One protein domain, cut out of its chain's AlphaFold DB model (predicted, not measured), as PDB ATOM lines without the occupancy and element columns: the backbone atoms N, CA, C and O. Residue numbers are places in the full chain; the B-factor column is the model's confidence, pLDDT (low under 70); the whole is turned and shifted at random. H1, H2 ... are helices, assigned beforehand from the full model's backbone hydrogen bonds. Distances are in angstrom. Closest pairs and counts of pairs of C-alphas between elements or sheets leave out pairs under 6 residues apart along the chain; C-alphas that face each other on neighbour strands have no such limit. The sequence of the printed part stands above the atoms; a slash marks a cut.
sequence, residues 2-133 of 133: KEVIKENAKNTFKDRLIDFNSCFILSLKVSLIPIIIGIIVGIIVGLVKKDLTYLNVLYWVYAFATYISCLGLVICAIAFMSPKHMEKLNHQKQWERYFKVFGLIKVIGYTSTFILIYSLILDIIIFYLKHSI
ATOM      1  N   LYS A   2     -33.214 -32.367 -42.267       67.88
ATOM      2  CA  LYS A   2     -32.542 -31.056 -42.463       67.88
ATOM      3  C   LYS A   2     -31.845 -30.507 -41.201       67.88
ATOM      4  O   LYS A   2     -30.749 -29.970 -41.305       67.88
ATOM      5  N   GLU A   3     -32.448 -30.700 -40.028       68.94
ATOM      6  CA  GLU A   3     -31.890 -30.313 -38.716       68.94
ATOM      7  C   GLU A   3     -30.550 -31.018 -38.420       68.94
ATOM      8  O   GLU A   3     -29.550 -30.360 -38.155       68.94
ATOM      9  N   VAL A   4     -30.496 -32.342 -38.613       68.62
ATOM     10  CA  VAL A   4     -29.289 -33.172 -38.414       68.62
ATOM     11  C   VAL A   4     -28.153 -32.770 -39.364       68.62
ATOM     12  O   VAL A   4     -26.986 -32.745 -38.983       68.62
ATOM     13  N   ILE A   5     -28.479 -32.404 -40.610       72.56
ATOM     14  CA  ILE A   5     -27.487 -31.920 -41.585       72.56
ATOM     15  C   ILE A   5     -26.915 -30.565 -41.143       72.56
ATOM     16  O   ILE A   5     -25.707 -30.344 -41.235       72.56
ATOM     17  N   LYS A   6     -27.763 -29.666 -40.632       68.75
ATOM     18  CA  LYS A   6     -27.353 -28.336 -40.160       68.75
ATOM     19  C   LYS A   6     -26.477 -28.424 -38.907       68.75
ATOM     20  O   LYS A   6     -25.489 -27.700 -38.798       68.75
ATOM     21  N   GLU A   7     -26.799 -29.339 -37.998       72.06
ATOM     22  CA  GLU A   7     -26.022 -29.597 -36.786       72.06
ATOM     23  C   GLU A   7     -24.645 -30.210 -37.101       72.06
ATOM     24  O   GLU A   7     -23.620 -29.701 -36.642       72.06
ATOM     25  N   ASN A   8     -24.587 -31.204 -37.994       70.38
ATOM     26  CA  ASN A   8     -23.322 -31.789 -38.453       70.38
ATOM     27  C   ASN A   8     -22.434 -30.781 -39.202       70.38
ATOM     28  O   ASN A   8     -21.213 -30.762 -39.014       70.38
ATOM     29  N   ALA A   9     -23.030 -29.900 -40.012       71.06
ATOM     30  CA  ALA A   9     -22.302 -28.833 -40.696       71.06
ATOM     31  C   ALA A   9     -21.700 -27.823 -39.704       71.06
ATOM     32  O   ALA A   9     -20.548 -27.415 -39.861       71.06
ATOM     33  N   LYS A  10     -22.445 -27.462 -38.650       73.12
ATOM     34  CA  LYS A  10     -21.977 -26.555 -37.592       73.12
ATOM     35  C   LYS A  10     -20.813 -27.155 -36.800       73.12
ATOM     36  O   LYS A  10     -19.827 -26.458 -36.554       73.12
ATOM     37  N   ASN A  11     -20.894 -28.438 -36.452       75.75
ATOM     38  CA  ASN A  11     -19.826 -29.144 -35.738       75.75
ATOM     39  C   ASN A  11     -18.556 -29.256 -36.597       75.75
ATOM     40  O   ASN A  11     -17.474 -28.890 -36.144       75.75
ATOM     41  N   THR A  12     -18.706 -29.603 -37.879       79.31
ATOM     42  CA  THR A  12     -17.588 -29.650 -38.838       79.31
ATOM     43  C   THR A  12     -16.925 -28.282 -39.020       79.31
ATOM     44  O   THR A  12     -15.701 -28.185 -39.098       79.31
ATOM     45  N   PHE A  13     -17.712 -27.204 -39.093       81.38
ATOM     46  CA  PHE A  13     -17.177 -25.846 -39.207       81.38
ATOM     47  C   PHE A  13     -16.392 -25.433 -37.957       81.38
ATOM     48  O   PHE A  13     -15.296 -24.882 -38.068       81.38
ATOM     49  N   LYS A  14     -16.915 -25.749 -36.767       83.75
ATOM     50  CA  LYS A  14     -16.229 -25.491 -35.496       83.75
ATOM     51  C   LYS A  14     -14.893 -26.233 -35.418       83.75
ATOM     52  O   LYS A  14     -13.896 -25.630 -35.035       83.75
ATOM     53  N   ASP A  15     -14.848 -27.498 -35.829       83.88
ATOM     54  CA  ASP A  15     -13.606 -28.275 -35.836       83.88
ATOM     55  C   ASP A  15     -12.579 -27.730 -36.842       83.88
ATOM     56  O   ASP A  15     -11.396 -27.641 -36.522       83.88
ATOM     57  N   ARG A  16     -13.019 -27.246 -38.015       82.81
ATOM     58  CA  ARG A  16     -12.131 -26.548 -38.966       82.81
ATOM     59  C   ARG A  16     -11.550 -25.252 -38.397       82.81
ATOM     60  O   ARG A  16     -10.394 -24.948 -38.668       82.81
ATOM     61  N   LEU A  17     -12.330 -24.488 -37.630       84.81
ATOM     62  CA  LEU A  17     -11.837 -23.276 -36.967       84.81
ATOM     63  C   LEU A  17     -10.796 -23.592 -35.889       84.81
ATOM     64  O   LEU A  17      -9.807 -22.870 -35.772       84.81
ATOM     65  N   ILE A  18     -10.997 -24.671 -35.128       85.62
ATOM     66  CA  ILE A  18     -10.023 -25.136 -34.132       85.62
ATOM     67  C   ILE A  18      -8.704 -25.484 -34.826       85.62
ATOM     68  O   ILE A  18      -7.656 -24.974 -34.433       85.62
ATOM     69  N   ASP A  19      -8.762 -26.269 -35.900       85.12
ATOM     70  CA  ASP A  19      -7.581 -26.641 -36.681       85.12
ATOM     71  C   ASP A  19      -6.886 -25.425 -37.305       85.12
ATOM     72  O   ASP A  19      -5.659 -25.345 -37.317       85.12
ATOM     73  N   PHE A  20      -7.650 -24.446 -37.791       86.50
ATOM     74  CA  PHE A  20      -7.099 -23.204 -38.327       86.50
ATOM     75  C   PHE A  20      -6.336 -22.408 -37.260       86.50
ATOM     76  O   PHE A  20      -5.215 -21.965 -37.505       86.50
ATOM     77  N   ASN A  21      -6.895 -22.281 -36.053       85.81
ATOM     78  CA  ASN A  21      -6.213 -21.616 -34.945       85.81
ATOM     79  C   ASN A  21      -4.958 -22.388 -34.500       85.81
ATOM     80  O   ASN A  21      -3.912 -21.792 -34.247       85.81
ATOM     81  N   SER A  22      -5.022 -23.722 -34.476       86.75
ATOM     82  CA  SER A  22      -3.848 -24.566 -34.240       86.75
ATOM     83  C   SER A  22      -2.761 -24.338 -35.297       86.75
ATOM     84  O   SER A  22      -1.587 -24.243 -34.943       86.75
ATOM     85  N   CYS A  23      -3.129 -24.180 -36.577       86.81
ATOM     86  CA  CYS A  23      -2.184 -23.835 -37.645       86.81
ATOM     87  C   CYS A  23      -1.547 -22.462 -37.416       86.81
ATOM     88  O   CYS A  23      -0.347 -22.319 -37.618       86.81
ATOM     89  N   PHE A  24      -2.324 -21.474 -36.973       87.75
ATOM     90  CA  PHE A  24      -1.823 -20.131 -36.680       87.75
ATOM     91  C   PHE A  24      -0.828 -20.116 -35.504       87.75
ATOM     92  O   PHE A  24       0.248 -19.527 -35.579       87.75
ATOM     93  N   ILE A  25      -1.131 -20.827 -34.415       88.56
ATOM     94  CA  ILE A  25      -0.195 -20.962 -33.285       88.56
ATOM     95  C   ILE A  25       1.068 -21.711 -33.724       88.56
ATOM     96  O   ILE A  25       2.185 -21.359 -33.335       88.56
ATOM     97  N   LEU A  26       0.904 -22.749 -34.546       88.94
ATOM     98  CA  LEU A  26       2.024 -23.501 -35.089       88.94
ATOM     99  C   LEU A  26       2.897 -22.628 -35.999       88.94
ATOM    100  O   LEU A  26       4.118 -22.676 -35.864       88.94
ATOM    101  N   SER A  27       2.314 -21.795 -36.869       90.50
ATOM    102  CA  SER A  27       3.084 -20.894 -37.734       90.50
ATOM    103  C   SER A  27       3.881 -19.874 -36.936       90.50
ATOM    104  O   SER A  27       5.028 -19.617 -37.289       90.50
ATOM    105  N   LEU A  28       3.340 -19.360 -35.825       90.19
ATOM    106  CA  LEU A  28       4.094 -18.489 -34.919       90.19
ATOM    107  C   LEU A  28       5.324 -19.203 -34.348       90.19
ATOM    108  O   LEU A  28       6.431 -18.675 -34.426       90.19
ATOM    109  N   LYS A  29       5.175 -20.437 -33.853       90.50
ATOM    110  CA  LYS A  29       6.315 -21.217 -33.338       90.50
ATOM    111  C   LYS A  29       7.356 -21.497 -34.421       90.50
ATOM    112  O   LYS A  29       8.547 -21.331 -34.182       90.50
ATOM    113  N   VAL A  30       6.908 -21.897 -35.609       89.69
ATOM    114  CA  VAL A  30       7.798 -22.207 -36.736       89.69
ATOM    115  C   VAL A  30       8.498 -20.948 -37.251       89.69
ATOM    116  O   VAL A  30       9.669 -21.027 -37.604       89.69
ATOM    117  N   SER A  31       7.844 -19.781 -37.226       90.00
ATOM    118  CA  SER A  31       8.440 -18.511 -37.669       90.00
ATOM    119  C   SER A  31       9.622 -18.042 -36.815       90.00
ATOM    120  O   SER A  31      10.463 -17.298 -37.312       90.00
ATOM    121  N   LEU A  32       9.762 -18.521 -35.573       91.12
ATOM    122  CA  LEU A  32      10.926 -18.198 -34.742       91.12
ATOM    123  C   LEU A  32      12.233 -18.719 -35.356       91.12
ATOM    124  O   LEU A  32      13.276 -18.093 -35.195       91.12
ATOM    125  N   ILE A  33      12.178 -19.828 -36.101       90.81
ATOM    126  CA  ILE A  33      13.349 -20.444 -36.734       90.81
ATOM    127  C   ILE A  33      13.977 -19.506 -37.788       90.81
ATOM    128  O   ILE A  33      15.142 -19.144 -37.612       90.81
ATOM    129  N   PRO A  34      13.261 -19.057 -38.847       90.56
ATOM    130  CA  PRO A  34      13.818 -18.102 -39.806       90.56
ATOM    131  C   PRO A  34      14.210 -16.769 -39.170       90.56
ATOM    132  O   PRO A  34      15.167 -16.162 -39.635       90.56
ATOM    133  N   ILE A  35      13.519 -16.324 -38.114       92.12
ATOM    134  CA  ILE A  35      13.878 -15.087 -37.408       92.12
ATOM    135  C   ILE A  35      15.259 -15.220 -36.765       92.12
ATOM    136  O   ILE A  35      16.130 -14.392 -37.017       92.12
ATOM    137  N   ILE A  36      15.487 -16.272 -35.977       94.62
ATOM    138  CA  ILE A  36      16.773 -16.482 -35.300       94.62
ATOM    139  C   ILE A  36      17.897 -16.648 -36.329       94.62
ATOM    140  O   ILE A  36      18.936 -15.997 -36.215       94.62
ATOM    141  N   ILE A  37      17.679 -17.472 -37.360       94.19
ATOM    142  CA  ILE A  37      18.668 -17.693 -38.426       94.19
ATOM    143  C   ILE A  37      18.963 -16.384 -39.164       94.19
ATOM    144  O   ILE A  37      20.127 -16.039 -39.361       94.19
ATOM    145  N   GLY A  38      17.928 -15.632 -39.532       92.94
ATOM    146  CA  GLY A  38      18.067 -14.367 -40.239       92.94
ATOM    147  C   GLY A  38      18.805 -13.305 -39.427       92.94
ATOM    148  O   GLY A  38      19.639 -12.603 -39.990       92.94
ATOM    149  N   ILE A  39      18.582 -13.233 -38.108       95.06
ATOM    150  CA  ILE A  39      19.335 -12.335 -37.218       95.06
ATOM    151  C   ILE A  39      20.817 -12.715 -37.210       95.06
ATOM    152  O   ILE A  39      21.669 -11.856 -37.428       95.06
ATOM    153  N   ILE A  40      21.131 -13.997 -36.990       95.88
ATOM    154  CA  ILE A  40      22.518 -14.479 -36.933       95.88
ATOM    155  C   ILE A  40      23.235 -14.183 -38.253       95.88
ATOM    156  O   ILE A  40      24.317 -13.596 -38.253       95.88
ATOM    157  N   VAL A  41      22.619 -14.537 -39.385       94.12
ATOM    158  CA  VAL A  41      23.200 -14.293 -40.711       94.12
ATOM    159  C   VAL A  41      23.324 -12.798 -40.988       94.12
ATOM    160  O   VAL A  41      24.367 -12.358 -41.466       94.12
ATOM    161  N   GLY A  42      22.315 -12.002 -40.639       93.00
ATOM    162  CA  GLY A  42      22.340 -10.555 -40.812       93.00
ATOM    163  C   GLY A  42      23.476  -9.883 -40.045       93.00
ATOM    164  O   GLY A  42      24.168  -9.034 -40.606       93.00
ATOM    165  N   ILE A  43      23.731 -10.311 -38.805       94.00
ATOM    166  CA  ILE A  43      24.865  -9.829 -38.005       94.00
ATOM    167  C   ILE A  43      26.189 -10.218 -38.668       94.00
ATOM    168  O   ILE A  43      27.040  -9.354 -38.867       94.00
ATOM    169  N   ILE A  44      26.362 -11.487 -39.056       94.50
ATOM    170  CA  ILE A  44      27.599 -11.962 -39.700       94.50
ATOM    171  C   ILE A  44      27.870 -11.178 -40.990       94.50
ATOM    172  O   ILE A  44      28.969 -10.664 -41.189       94.50
ATOM    173  N   VAL A  45      26.861 -11.037 -41.853       92.69
ATOM    174  CA  VAL A  45      26.985 -10.305 -43.121       92.69
ATOM    175  C   VAL A  45      27.259  -8.820 -42.877       92.69
ATOM    176  O   VAL A  45      28.092  -8.241 -43.575       92.69
ATOM    177  N   GLY A  46      26.609  -8.206 -41.886       91.56
ATOM    178  CA  GLY A  46      26.849  -6.814 -41.500       91.56
ATOM    179  C   GLY A  46      28.274  -6.575 -40.999       91.56
ATOM    180  O   GLY A  46      28.911  -5.609 -41.416       91.56
ATOM    181  N   LEU A  47      28.816  -7.488 -40.185       92.88
ATOM    182  CA  LEU A  47      30.205  -7.428 -39.716       92.88
ATOM    183  C   LEU A  47      31.205  -7.549 -40.873       92.88
ATOM    184  O   LEU A  47      32.143  -6.759 -40.955       92.88
ATOM    185  N   VAL A  48      30.985  -8.492 -41.795       93.62
ATOM    186  CA  VAL A  48      31.859  -8.696 -42.965       93.62
ATOM    187  C   VAL A  48      31.846  -7.480 -43.895       93.62
ATOM    188  O   VAL A  48      32.892  -7.076 -44.399       93.62
ATOM    189  N   LYS A  49      30.676  -6.869 -44.107       91.31
ATOM    190  CA  LYS A  49      30.518  -5.703 -44.989       91.31
ATOM    191  C   LYS A  49      30.824  -4.362 -44.317       91.31
ATOM    192  O   LYS A  49      30.780  -3.341 -44.995       91.31
ATOM    193  N   LYS A  50      31.139  -4.356 -43.014       87.88
ATOM    194  CA  LYS A  50      31.265  -3.143 -42.182       87.88
ATOM    195  C   LYS A  50      30.022  -2.236 -42.236       87.88
ATOM    196  O   LYS A  50      30.125  -1.032 -42.036       87.88
ATOM    197  N   ASP A  51      28.855  -2.831 -42.476       86.69
ATOM    198  CA  ASP A  51      27.544  -2.177 -42.550       86.69
ATOM    199  C   ASP A  51      26.586  -2.903 -41.595       86.69
ATOM    200  O   ASP A  51      25.688  -3.661 -41.981       86.69
ATOM    201  N   LEU A  52      26.863  -2.746 -40.297       86.88
ATOM    202  CA  LEU A  52      26.036  -3.296 -39.229       86.88
ATOM    203  C   LEU A  52      24.863  -2.353 -38.939       86.88
ATOM    204  O   LEU A  52      24.756  -1.764 -37.865       86.88
ATOM    205  N   THR A  53      23.981  -2.196 -39.918       89.06
ATOM    206  CA  THR A  53      22.729  -1.462 -39.758       89.06
ATOM    207  C   THR A  53      21.596  -2.408 -39.381       89.06
ATOM    208  O   THR A  53      21.516  -3.550 -39.844       89.06
ATOM    209  N   TYR A  54      20.670  -1.927 -38.547       87.56
ATOM    210  CA  TYR A  54      19.489  -2.704 -38.168       87.56
ATOM    211  C   TYR A  54      18.631  -3.069 -39.394       87.56
ATOM    212  O   TYR A  54      18.030  -4.141 -39.422       87.56
ATOM    213  N   LEU A  55      18.632  -2.223 -40.436       89.25
ATOM    214  CA  LEU A  55      17.960  -2.480 -41.713       89.25
ATOM    215  C   LEU A  55      18.535  -3.705 -42.433       89.25
ATOM    216  O   LEU A  55      17.769  -4.527 -42.927       89.25
ATOM    217  N   ASN A  56      19.862  -3.865 -42.459       89.75
ATOM    218  CA  ASN A  56      20.500  -5.032 -43.065       89.75
ATOM    219  C   ASN A  56      20.138  -6.317 -42.299       89.75
ATOM    220  O   ASN A  56      19.769  -7.318 -42.909       89.75
ATOM    221  N   VAL A  57      20.149  -6.288 -40.961       92.44
ATOM    222  CA  VAL A  57      19.725  -7.445 -40.148       92.44
ATOM    223  C   VAL A  57      18.263  -7.808 -40.419       92.44
ATOM    224  O   VAL A  57      17.941  -8.976 -40.639       92.44
ATOM    225  N   LEU A  58      17.381  -6.807 -40.462       91.81
ATOM    226  CA  LEU A  58      15.955  -7.005 -40.713       91.81
ATOM    227  C   LEU A  58      15.687  -7.539 -42.131       91.81
ATOM    228  O   LEU A  58      14.842  -8.416 -42.309       91.81
ATOM    229  N   TYR A  59      16.463  -7.090 -43.122       92.00
ATOM    230  CA  TYR A  59      16.426  -7.617 -44.487       92.00
ATOM    231  C   TYR A  59      16.761  -9.114 -44.544       92.00
ATOM    232  O   TYR A  59      16.076  -9.875 -45.228       92.00
ATOM    233  N   TRP A  60      17.767  -9.572 -43.795       93.50
ATOM    234  CA  TRP A  60      18.101 -10.998 -43.740       93.50
ATOM    235  C   TRP A  60      17.023 -11.832 -43.044       93.50
ATOM    236  O   TRP A  60      16.724 -12.936 -43.502       93.50
ATOM    237  N   VAL A  61      16.379 -11.305 -42.000       93.38
ATOM    238  CA  VAL A  61      15.204 -11.945 -41.381       93.38
ATOM    239  C   VAL A  61      14.074 -12.127 -42.393       93.38
ATOM    240  O   VAL A  61      13.553 -13.237 -42.538       93.38
ATOM    241  N   TYR A  62      13.747 -11.072 -43.138       93.19
ATOM    242  CA  TYR A  62      12.776 -11.122 -44.229       93.19
ATOM    243  C   TYR A  62      13.146 -12.162 -45.297       93.19
ATOM    244  O   TYR A  62      12.318 -12.995 -45.680       93.19
ATOM    245  N   ALA A  63      14.396 -12.159 -45.762       92.31
ATOM    246  CA  ALA A  63      14.846 -13.059 -46.816       92.31
ATOM    247  C   ALA A  63      14.694 -14.530 -46.397       92.31
ATOM    248  O   ALA A  63      14.119 -15.332 -47.133       92.31
ATOM    249  N   PHE A  64      15.129 -14.887 -45.183       92.50
ATOM    250  CA  PHE A  64      15.001 -16.254 -44.672       92.50
ATOM    251  C   PHE A  64      13.547 -16.675 -44.439       92.50
ATOM    252  O   PHE A  64      13.181 -17.799 -44.788       92.50
ATOM    253  N   ALA A  65      12.700 -15.794 -43.896       91.88
ATOM    254  CA  ALA A  65      11.272 -16.077 -43.745       91.88
ATOM    255  C   ALA A  65      10.600 -16.343 -45.106       91.88
ATOM    256  O   ALA A  65       9.810 -17.284 -45.246       91.88
ATOM    257  N   THR A  66      10.973 -15.577 -46.134       92.75
ATOM    258  CA  THR A  66      10.495 -15.762 -47.512       92.75
ATOM    259  C   THR A  66      10.984 -17.081 -48.112       92.75
ATOM    260  O   THR A  66      10.186 -17.843 -48.651       92.75
ATOM    261  N   TYR A  67      12.266 -17.423 -47.971       93.25
ATOM    262  CA  TYR A  67      12.785 -18.687 -48.503       93.25
ATOM    263  C   TYR A  67      12.129 -19.910 -47.860       93.25
ATOM    264  O   TYR A  67      11.697 -20.817 -48.573       93.25
ATOM    265  N   ILE A  68      11.992 -19.930 -46.531       91.38
ATOM    266  CA  ILE A  68      11.372 -21.062 -45.826       91.38
ATOM    267  C   ILE A  68       9.889 -21.198 -46.189       91.38
ATOM    268  O   ILE A  68       9.410 -22.314 -46.405       91.38
ATOM    269  N   SER A  69       9.157 -20.086 -46.292       92.25
ATOM    270  CA  SER A  69       7.747 -20.129 -46.697       92.25
ATOM    271  C   SER A  69       7.575 -20.627 -48.133       92.25
ATOM    272  O   SER A  69       6.765 -21.526 -48.361       92.25
ATOM    273  N   CYS A  70       8.384 -20.145 -49.080       92.75
ATOM    274  CA  CYS A  70       8.377 -20.630 -50.459       92.75
ATOM    275  C   CYS A  70       8.699 -22.127 -50.551       92.75
ATOM    276  O   CYS A  70       7.987 -22.858 -51.237       92.75
ATOM    277  N   LEU A  71       9.713 -22.612 -49.826       92.19
ATOM    278  CA  LEU A  71      10.043 -24.042 -49.793       92.19
ATOM    279  C   LEU A  71       8.870 -24.886 -49.277       92.19
ATOM    280  O   LEU A  71       8.534 -25.904 -49.879       92.19
ATOM    281  N   GLY A  72       8.206 -24.452 -48.204       88.81
ATOM    282  CA  GLY A  72       7.039 -25.157 -47.675       88.81
ATOM    283  C   GLY A  72       5.843 -25.171 -48.639       88.81
ATOM    284  O   GLY A  72       5.177 -26.199 -48.781       88.81
ATOM    285  N   LEU A  73       5.617 -24.078 -49.378       92.19
ATOM    286  CA  LEU A  73       4.596 -24.020 -50.430       92.19
ATOM    287  C   LEU A  73       4.931 -24.932 -51.616       92.19
ATOM    288  O   LEU A  73       4.041 -25.615 -52.122       92.19
ATOM    289  N   VAL A  74       6.201 -25.002 -52.024       92.06
ATOM    290  CA  VAL A  74       6.660 -25.920 -53.081       92.06
ATOM    291  C   VAL A  74       6.454 -27.372 -52.662       92.06
ATOM    292  O   VAL A  74       5.907 -28.153 -53.437       92.06
ATOM    293  N   ILE A  75       6.813 -27.734 -51.425       87.75
ATOM    294  CA  ILE A  75       6.560 -29.078 -50.886       87.75
ATOM    295  C   ILE A  75       5.062 -29.390 -50.943       87.75
ATOM    296  O   ILE A  75       4.681 -30.462 -51.403       87.75
ATOM    297  N   CYS A  76       4.209 -28.445 -50.544       87.69
ATOM    298  CA  CYS A  76       2.757 -28.595 -50.607       87.69
ATOM    299  C   CYS A  76       2.253 -28.810 -52.049       87.69
ATOM    300  O   CYS A  76       1.454 -29.714 -52.296       87.69
ATOM    301  N   ALA A  77       2.763 -28.040 -53.013       87.50
ATOM    302  CA  ALA A  77       2.416 -28.167 -54.425       87.50
ATOM    303  C   ALA A  77       2.839 -29.524 -55.015       87.50
ATOM    304  O   ALA A  77       2.020 -30.206 -55.630       87.50
ATOM    305  N   ILE A  78       4.083 -29.954 -54.770       86.38
ATOM    306  CA  ILE A  78       4.598 -31.266 -55.202       86.38
ATOM    307  C   ILE A  78       3.739 -32.380 -54.618       86.38
ATOM    308  O   ILE A  78       3.367 -33.327 -55.312       86.38
ATOM    309  N   ALA A  79       3.394 -32.241 -53.342       83.19
ATOM    310  CA  ALA A  79       2.557 -33.190 -52.659       83.19
ATOM    311  C   ALA A  79       1.195 -33.297 -53.396       83.19
ATOM    312  O   ALA A  79       0.778 -34.403 -53.747       83.19
ATOM    313  N   PHE A  80       0.521 -32.185 -53.704       80.81
ATOM    314  CA  PHE A  80      -0.747 -32.229 -54.447       80.81
ATOM    315  C   PHE A  80      -0.629 -32.856 -55.844       80.81
ATOM    316  O   PHE A  80      -1.562 -33.531 -56.281       80.81
ATOM    317  N   MET A  81       0.500 -32.670 -56.533       83.19
ATOM    318  CA  MET A  81       0.735 -33.244 -57.863       83.19
ATOM    319  C   MET A  81       0.996 -34.755 -57.836       83.19
ATOM    320  O   MET A  81       0.711 -35.439 -58.819       83.19
ATOM    321  N   SER A  82       1.525 -35.298 -56.736       72.81
ATOM    322  CA  SER A  82       1.846 -36.722 -56.628       72.81
ATOM    323  C   SER A  82       1.301 -37.354 -55.343       72.81
ATOM    324  O   SER A  82       2.065 -37.739 -54.453       72.81
ATOM    325  N   PRO A  83      -0.029 -37.551 -55.246       66.00
ATOM    326  CA  PRO A  83      -0.662 -38.115 -54.053       66.00
ATOM    327  C   PRO A  83      -0.186 -39.542 -53.731       66.00
ATOM    328  O   PRO A  83      -0.268 -39.965 -52.583       66.00
ATOM    329  N   LYS A  84       0.367 -40.273 -54.714       60.34
ATOM    330  CA  LYS A  84       0.956 -41.611 -54.521       60.34
ATOM    331  C   LYS A  84       2.214 -41.600 -53.643       60.34
ATOM    332  O   LYS A  84       2.476 -42.589 -52.976       60.34
ATOM    333  N   HIS A  85       2.960 -40.494 -53.609       57.44
ATOM    334  CA  HIS A  85       4.157 -40.350 -52.770       57.44
ATOM    335  C   HIS A  85       3.840 -39.820 -51.359       57.44
ATOM    336  O   HIS A  85       4.738 -39.702 -50.531       57.44
ATOM    337  N   MET A  86       2.570 -39.518 -51.062       56.97
ATOM    338  CA  MET A  86       2.093 -39.144 -49.724       56.97
ATOM    339  C   MET A  86       1.550 -40.341 -48.932       56.97
ATOM    340  O   MET A  86       0.678 -40.173 -48.070       56.97
ATOM    341  N   GLU A  87       1.967 -41.561 -49.260       49.06
ATOM    342  CA  GLU A  87       1.483 -42.740 -48.553       49.06
ATOM    343  C   GLU A  87       1.730 -42.571 -47.046       49.06
ATOM    344  O   GLU A  87       2.825 -42.188 -46.632       49.06
ATOM    345  N   LYS A  88       0.641 -42.733 -46.272       50.56
ATOM    346  CA  LYS A  88       0.460 -42.393 -44.850       50.56
ATOM    347  C   LYS A  88       1.778 -42.116 -44.131       50.56
ATOM    348  O   LYS A  88       2.410 -43.043 -43.624       50.56
ATOM    349  N   LEU A  89       2.176 -40.839 -44.060       54.38
ATOM    350  CA  LEU A  89       3.328 -40.449 -43.250       54.38
ATOM    351  C   LEU A  89       3.133 -41.055 -41.855       54.38
ATOM    352  O   LEU A  89       2.126 -40.788 -41.201       54.38
ATOM    353  N   ASN A  90       4.084 -41.876 -41.407       50.97
ATOM    354  CA  ASN A  90       3.989 -42.729 -40.212       50.97
ATOM    355  C   ASN A  90       3.675 -41.949 -38.902       50.97
ATOM    356  O   ASN A  90       3.340 -42.526 -37.870       50.97
ATOM    357  N   HIS A  91       3.717 -40.613 -38.950       53.47
ATOM    358  CA  HIS A  91       3.345 -39.681 -37.881       53.47
ATOM    359  C   HIS A  91       1.867 -39.246 -37.871       53.47
ATOM    360  O   HIS A  91       1.473 -38.442 -37.026       53.47
ATOM    361  N   GLN A  92       1.022 -39.788 -38.752       57.06
ATOM    362  CA  GLN A  92      -0.398 -39.428 -38.855       57.06
ATOM    363  C   GLN A  92      -1.150 -39.586 -37.516       57.06
ATOM    364  O   GLN A  92      -1.921 -38.708 -37.142       57.06
ATOM    365  N   LYS A  93      -0.822 -40.618 -36.719       58.53
ATOM    366  CA  LYS A  93      -1.405 -40.849 -35.380       58.53
ATOM    367  C   LYS A  93      -1.040 -39.787 -34.335       58.53
ATOM    368  O   LYS A  93      -1.812 -39.551 -33.410       58.53
ATOM    369  N   GLN A  94       0.141 -39.169 -34.429       64.19
ATOM    370  CA  GLN A  94       0.497 -38.038 -33.559       64.19
ATOM    371  C   GLN A  94      -0.180 -36.754 -34.040       64.19
ATOM    372  O   GLN A  94      -0.538 -35.908 -33.226       64.19
ATOM    373  N   TRP A  95      -0.406 -36.635 -35.348       64.75
ATOM    374  CA  TRP A  95      -1.052 -35.480 -35.960       64.75
ATOM    375  C   TRP A  95      -2.549 -35.393 -35.654       64.75
ATOM    376  O   TRP A  95      -3.041 -34.319 -35.314       64.75
ATOM    377  N   GLU A  96      -3.239 -36.535 -35.648       65.50
ATOM    378  CA  GLU A  96      -4.650 -36.665 -35.250       65.50
ATOM    379  C   GLU A  96      -4.921 -36.237 -33.793       65.50
ATOM    380  O   GLU A  96      -6.065 -35.976 -33.429       65.50
ATOM    381  N   ARG A  97      -3.886 -36.114 -32.943       67.06
ATOM    382  CA  ARG A  97      -4.038 -35.552 -31.588       67.06
ATOM    383  C   ARG A  97      -4.160 -34.027 -31.573       67.06
ATOM    384  O   ARG A  97      -4.730 -33.488 -30.630       67.06
ATOM    385  N   TYR A  98      -3.606 -33.341 -32.573       65.81
ATOM    386  CA  TYR A  98      -3.556 -31.873 -32.633       65.81
ATOM    387  C   TYR A  98      -4.519 -31.276 -33.661       65.81
ATOM    388  O   TYR A  98      -4.930 -30.126 -33.501       65.81
ATOM    389  N   PHE A  99      -4.887 -32.046 -34.687       70.06
ATOM    390  CA  PHE A  99      -5.774 -31.619 -35.765       70.06
ATOM    391  C   PHE A  99      -6.889 -32.642 -35.973       70.06
ATOM    392  O   PHE A  99      -6.632 -33.839 -36.080       70.06
ATOM    393  N   LYS A 100      -8.133 -32.163 -36.030       69.31
ATOM    394  CA  LYS A 100      -9.334 -33.004 -36.140       69.31
ATOM    395  C   LYS A 100      -9.737 -33.301 -37.583       69.31
ATOM    396  O   LYS A 100     -10.320 -34.342 -37.866       69.31
ATOM    397  N   VAL A 101      -9.475 -32.364 -38.489       70.94
ATOM    398  CA  VAL A 101      -9.962 -32.339 -39.877       70.94
ATOM    399  C   VAL A 101      -8.817 -32.107 -40.867       70.94
ATOM    400  O   VAL A 101      -8.874 -32.567 -42.013       70.94
ATOM    401  N   PHE A 102      -7.779 -31.365 -40.480       74.19
ATOM    402  CA  PHE A 102      -6.688 -30.992 -41.375       74.19
ATOM    403  C   PHE A 102      -5.626 -32.092 -41.471       74.19
ATOM    404  O   PHE A 102      -4.998 -32.481 -40.492       74.19
ATOM    405  N   GLY A 103      -5.373 -32.555 -42.699       78.62
ATOM    406  CA  GLY A 103      -4.229 -33.414 -42.999       78.62
ATOM    407  C   GLY A 103      -2.905 -32.646 -42.962       78.62
ATOM    408  O   GLY A 103      -2.880 -31.426 -43.130       78.62
ATOM    409  N   LEU A 104      -1.795 -33.371 -42.813       79.00
ATOM    410  CA  LEU A 104      -0.447 -32.803 -42.683       79.00
ATOM    411  C   LEU A 104      -0.099 -31.789 -43.784       79.00
ATOM    412  O   LEU A 104       0.358 -30.694 -43.478       79.00
ATOM    413  N   ILE A 105      -0.385 -32.108 -45.048       82.44
ATOM    414  CA  ILE A 105      -0.106 -31.208 -46.180       82.44
ATOM    415  C   ILE A 105      -0.903 -29.910 -46.088       82.44
ATOM    416  O   ILE A 105      -0.357 -28.843 -46.348       82.44
ATOM    417  N   LYS A 106      -2.174 -29.972 -45.666       82.62
ATOM    418  CA  LYS A 106      -2.974 -28.756 -45.458       82.62
ATOM    419  C   LYS A 106      -2.369 -27.899 -44.355       82.62
ATOM    420  O   LYS A 106      -2.288 -26.690 -44.526       82.62
ATOM    421  N   VAL A 107      -1.913 -28.513 -43.261       85.81
ATOM    422  CA  VAL A 107      -1.255 -27.775 -42.177       85.81
ATOM    423  C   VAL A 107       0.032 -27.118 -42.666       85.81
ATOM    424  O   VAL A 107       0.190 -25.927 -42.439       85.81
ATOM    425  N   ILE A 108       0.897 -27.841 -43.390       87.75
ATOM    426  CA  ILE A 108       2.115 -27.273 -43.997       87.75
ATOM    427  C   ILE A 108       1.759 -26.110 -44.933       87.75
ATOM    428  O   ILE A 108       2.353 -25.042 -44.849       87.75
ATOM    429  N   GLY A 109       0.744 -26.274 -45.783       89.19
ATOM    430  CA  GLY A 109       0.284 -25.212 -46.675       89.19
ATOM    431  C   GLY A 109      -0.173 -23.960 -45.921       89.19
ATOM    432  O   GLY A 109       0.277 -22.856 -46.233       89.19
ATOM    433  N   TYR A 110      -1.029 -24.112 -44.906       89.00
ATOM    434  CA  TYR A 110      -1.502 -22.983 -44.102       89.00
ATOM    435  C   TYR A 110      -0.373 -22.326 -43.309       89.00
ATOM    436  O   TYR A 110      -0.271 -21.101 -43.313       89.00
ATOM    437  N   THR A 111       0.505 -23.104 -42.672       90.19
ATOM    438  CA  THR A 111       1.619 -22.543 -41.899       90.19
ATOM    439  C   THR A 111       2.597 -21.787 -42.788       90.19
ATOM    440  O   THR A 111       2.969 -20.665 -42.448       90.19
ATOM    441  N   SER A 112       2.960 -22.334 -43.950       92.50
ATOM    442  CA  SER A 112       3.815 -21.644 -44.920       92.50
ATOM    443  C   SER A 112       3.162 -20.382 -45.476       92.50
ATOM    444  O   SER A 112       3.842 -19.370 -45.626       92.50
ATOM    445  N   THR A 113       1.846 -20.398 -45.708       92.50
ATOM    446  CA  THR A 113       1.100 -19.205 -46.141       92.50
ATOM    447  C   THR A 113       1.129 -18.113 -45.073       92.50
ATOM    448  O   THR A 113       1.389 -16.956 -45.391       92.50
ATOM    449  N   PHE A 114       0.926 -18.457 -43.798       93.56
ATOM    450  CA  PHE A 114       1.028 -17.485 -42.707       93.56
ATOM    451  C   PHE A 114       2.430 -16.892 -42.583       93.56
ATOM    452  O   PHE A 114       2.560 -15.680 -42.454       93.56
ATOM    453  N   ILE A 115       3.474 -17.720 -42.677       92.38
ATOM    454  CA  ILE A 115       4.863 -17.241 -42.637       92.38
ATOM    455  C   ILE A 115       5.140 -16.291 -43.810       92.38
ATOM    456  O   ILE A 115       5.785 -15.264 -43.614       92.38
ATOM    457  N   LEU A 116       4.611 -16.583 -45.003       93.25
ATOM    458  CA  LEU A 116       4.725 -15.685 -46.151       93.25
ATOM    459  C   LEU A 116       4.025 -14.344 -45.889       93.25
ATOM    460  O   LEU A 116       4.608 -13.298 -46.152       93.25
ATOM    461  N   ILE A 117       2.813 -14.360 -45.321       94.25
ATOM    462  CA  ILE A 117       2.087 -13.137 -44.937       94.25
ATOM    463  C   ILE A 117       2.908 -12.313 -43.941       94.25
ATOM    464  O   ILE A 117       3.043 -11.105 -44.118       94.25
ATOM    465  N   TYR A 118       3.495 -12.945 -42.921       92.19
ATOM    466  CA  TYR A 118       4.360 -12.247 -41.967       92.19
ATOM    467  C   TYR A 118       5.580 -11.634 -42.656       92.19
ATOM    468  O   TYR A 118       5.948 -10.503 -42.351       92.19
ATOM    469  N   SER A 119       6.169 -12.352 -43.615       91.75
ATOM    470  CA  SER A 119       7.293 -11.853 -44.405       91.75
ATOM    471  C   SER A 119       6.912 -10.626 -45.239       91.75
ATOM    472  O   SER A 119       7.643  -9.642 -45.250       91.75
ATOM    473  N   LEU A 120       5.732 -10.633 -45.869       92.88
ATOM    474  CA  LEU A 120       5.217  -9.483 -46.622       92.88
ATOM    475  C   LEU A 120       4.952  -8.271 -45.724       92.88
ATOM    476  O   LEU A 120       5.268  -7.146 -46.099       92.88
ATOM    477  N   ILE A 121       4.405  -8.481 -44.523       93.44
ATOM    478  CA  ILE A 121       4.234  -7.400 -43.541       93.44
ATOM    479  C   ILE A 121       5.599  -6.810 -43.164       93.44
ATOM    480  O   ILE A 121       5.745  -5.593 -43.080       93.44
ATOM    481  N   LEU A 122       6.603  -7.664 -42.965       91.31
ATOM    482  CA  LEU A 122       7.955  -7.244 -42.617       91.31
ATOM    483  C   LEU A 122       8.616  -6.452 -43.761       91.31
ATOM    484  O   LEU A 122       9.248  -5.434 -43.495       91.31
ATOM    485  N   ASP A 123       8.410  -6.850 -45.017       92.62
ATOM    486  CA  ASP A 123       8.867  -6.108 -46.202       92.62
ATOM    487  C   ASP A 123       8.255  -4.702 -46.274       92.62
ATOM    488  O   ASP A 123       8.967  -3.712 -46.442       92.62
ATOM    489  N   ILE A 124       6.943  -4.590 -46.032       92.38
ATOM    490  CA  ILE A 124       6.253  -3.296 -45.955       92.38
ATOM    491  C   ILE A 124       6.866  -2.425 -44.847       92.38
ATOM    492  O   ILE A 124       7.119  -1.240 -45.061       92.38
ATOM    493  N   ILE A 125       7.141  -3.000 -43.673       90.94
ATOM    494  CA  ILE A 125       7.786  -2.281 -42.564       90.94
ATOM    495  C   ILE A 125       9.187  -1.801 -42.967       90.94
ATOM    496  O   ILE A 125       9.515  -0.637 -42.733       90.94
ATOM    497  N   ILE A 126      10.004  -2.651 -43.601       90.38
ATOM    498  CA  ILE A 126      11.336  -2.271 -44.103       90.38
ATOM    499  C   ILE A 126      11.222  -1.120 -45.106       90.38
ATOM    500  O   ILE A 126      11.993  -0.165 -45.021       90.38
ATOM    501  N   PHE A 127      10.271  -1.195 -46.039       90.81
ATOM    502  CA  PHE A 127      10.052  -0.167 -47.052       90.81
ATOM    503  C   PHE A 127       9.769   1.202 -46.419       90.81
ATOM    504  O   PHE A 127      10.426   2.185 -46.763       90.81
ATOM    505  N   TYR A 128       8.856   1.257 -45.445       91.38
ATOM    506  CA  TYR A 128       8.551   2.500 -44.732       91.38
ATOM    507  C   TYR A 128       9.733   3.007 -43.900       91.38
ATOM    508  O   TYR A 128      10.025   4.202 -43.934       91.38
ATOM    509  N   LEU A 129      10.451   2.126 -43.198       89.25
ATOM    510  CA  LEU A 129      11.622   2.519 -42.404       89.25
ATOM    511  C   LEU A 129      12.743   3.086 -43.275       89.25
ATOM    512  O   LEU A 129      13.367   4.075 -42.905       89.25
ATOM    513  N   LYS A 130      12.972   2.495 -44.450       86.06
ATOM    514  CA  LYS A 130      13.979   2.966 -45.403       86.06
ATOM    515  C   LYS A 130      13.628   4.328 -46.007       86.06
ATOM    516  O   LYS A 130      14.536   5.066 -46.355       86.06
ATOM    517  N   HIS A 131      12.342   4.642 -46.173       80.56
ATOM    518  CA  HIS A 131      11.895   5.921 -46.733       80.56
ATOM    519  C   HIS A 131      11.763   7.038 -45.682       80.56
ATOM    520  O   HIS A 131      11.717   8.210 -46.037       80.56
ATOM    521  N   SER A 132      11.687   6.685 -44.397       70.94
ATOM    522  CA  SER A 132      11.567   7.642 -43.290       70.94
ATOM    523  C   SER A 132      12.912   8.183 -42.773       70.94
ATOM    524  O   SER A 132      12.895   9.054 -41.901       70.94
ATOM    525  N   ILE A 133      14.044   7.655 -43.250       56.72
ATOM    526  CA  ILE A 133      15.419   8.056 -42.892       56.72
ATOM    527  C   ILE A 133      16.063   8.734 -44.093       56.72
ATOM    528  O   ILE A 133      16.735   9.765 -43.878       56.72
TER     529      ILE A 133
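AT A GLANCE: This is residues 2 to 133 of the 133 residues of an uncharacterized protein of Clostridiaceae bacterium 14S0207 (UniProt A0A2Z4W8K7). One very long helix, H1, crosses slantwise over a pair of helices, H2 and H5, that run side by side in opposite ways; its first residues, 2 to 11, stick out free. The short helices H3 and H4 lie in the loop that joins one end of H2 to the start of H5. The printed part has 132 residues with five named helices, H1 to H5 in order, and no named strand: all helix. It is loose, with a radius of gyration of the C-alphas of 19.2 A, and only just elongated, spanning 67 by 34 by 25 A.

HOW THE PARTS SIT: H1, residues 2 to 49, and H2, residues 54 to 81, form a helical hairpin: they touch at a steep tilt of 44 degrees, opposite ways, through residues 31 to 46 and 56 to 68 alone, with Gly 38 and Val 61 the closest C-alphas at 3.9 A. H5, residues 104 to 131, touches H1 at a steep tilt of 49 degrees, the same way, through residues 107 to 115 and 23 to 31 alone; the closest C-alphas are Ser 27 and Thr 111, 4.7 A. H2 and H5 touch at a shallow tilt of 27 degrees, opposite ways, closest at the C-alphas of Ser 69 and Ser 112, 4.6 A. H3, residues 83 to 86, is close to but not clearly touching H2, and H4, residues 92 to 95, likewise to H5; H3 and H4 are apart. In H2 and H5 every O i to N i+4 pair is within hydrogen-bond range, in H1 41 of 44; H3 and H4 are too short for such a pair.

IN THESE COORDINATES: H1 measures 68.0 A from C-alpha 2 at (-32.542, -31.056, -42.463) to C-alpha 49, H2 40.9 A, H3 5.2 A, H4 4.9 A, and H5 40.8 A, ending with C-alpha 131 at (11.895, 5.921, -46.733).

THE WHOLE: The C-alphas farthest apart, Lys 2 and Lys 50, are 69.6 A apart. The printed part has no cut and no long link. Its mean pLDDT is 83.4, with residues 83 to 98 among those under 70.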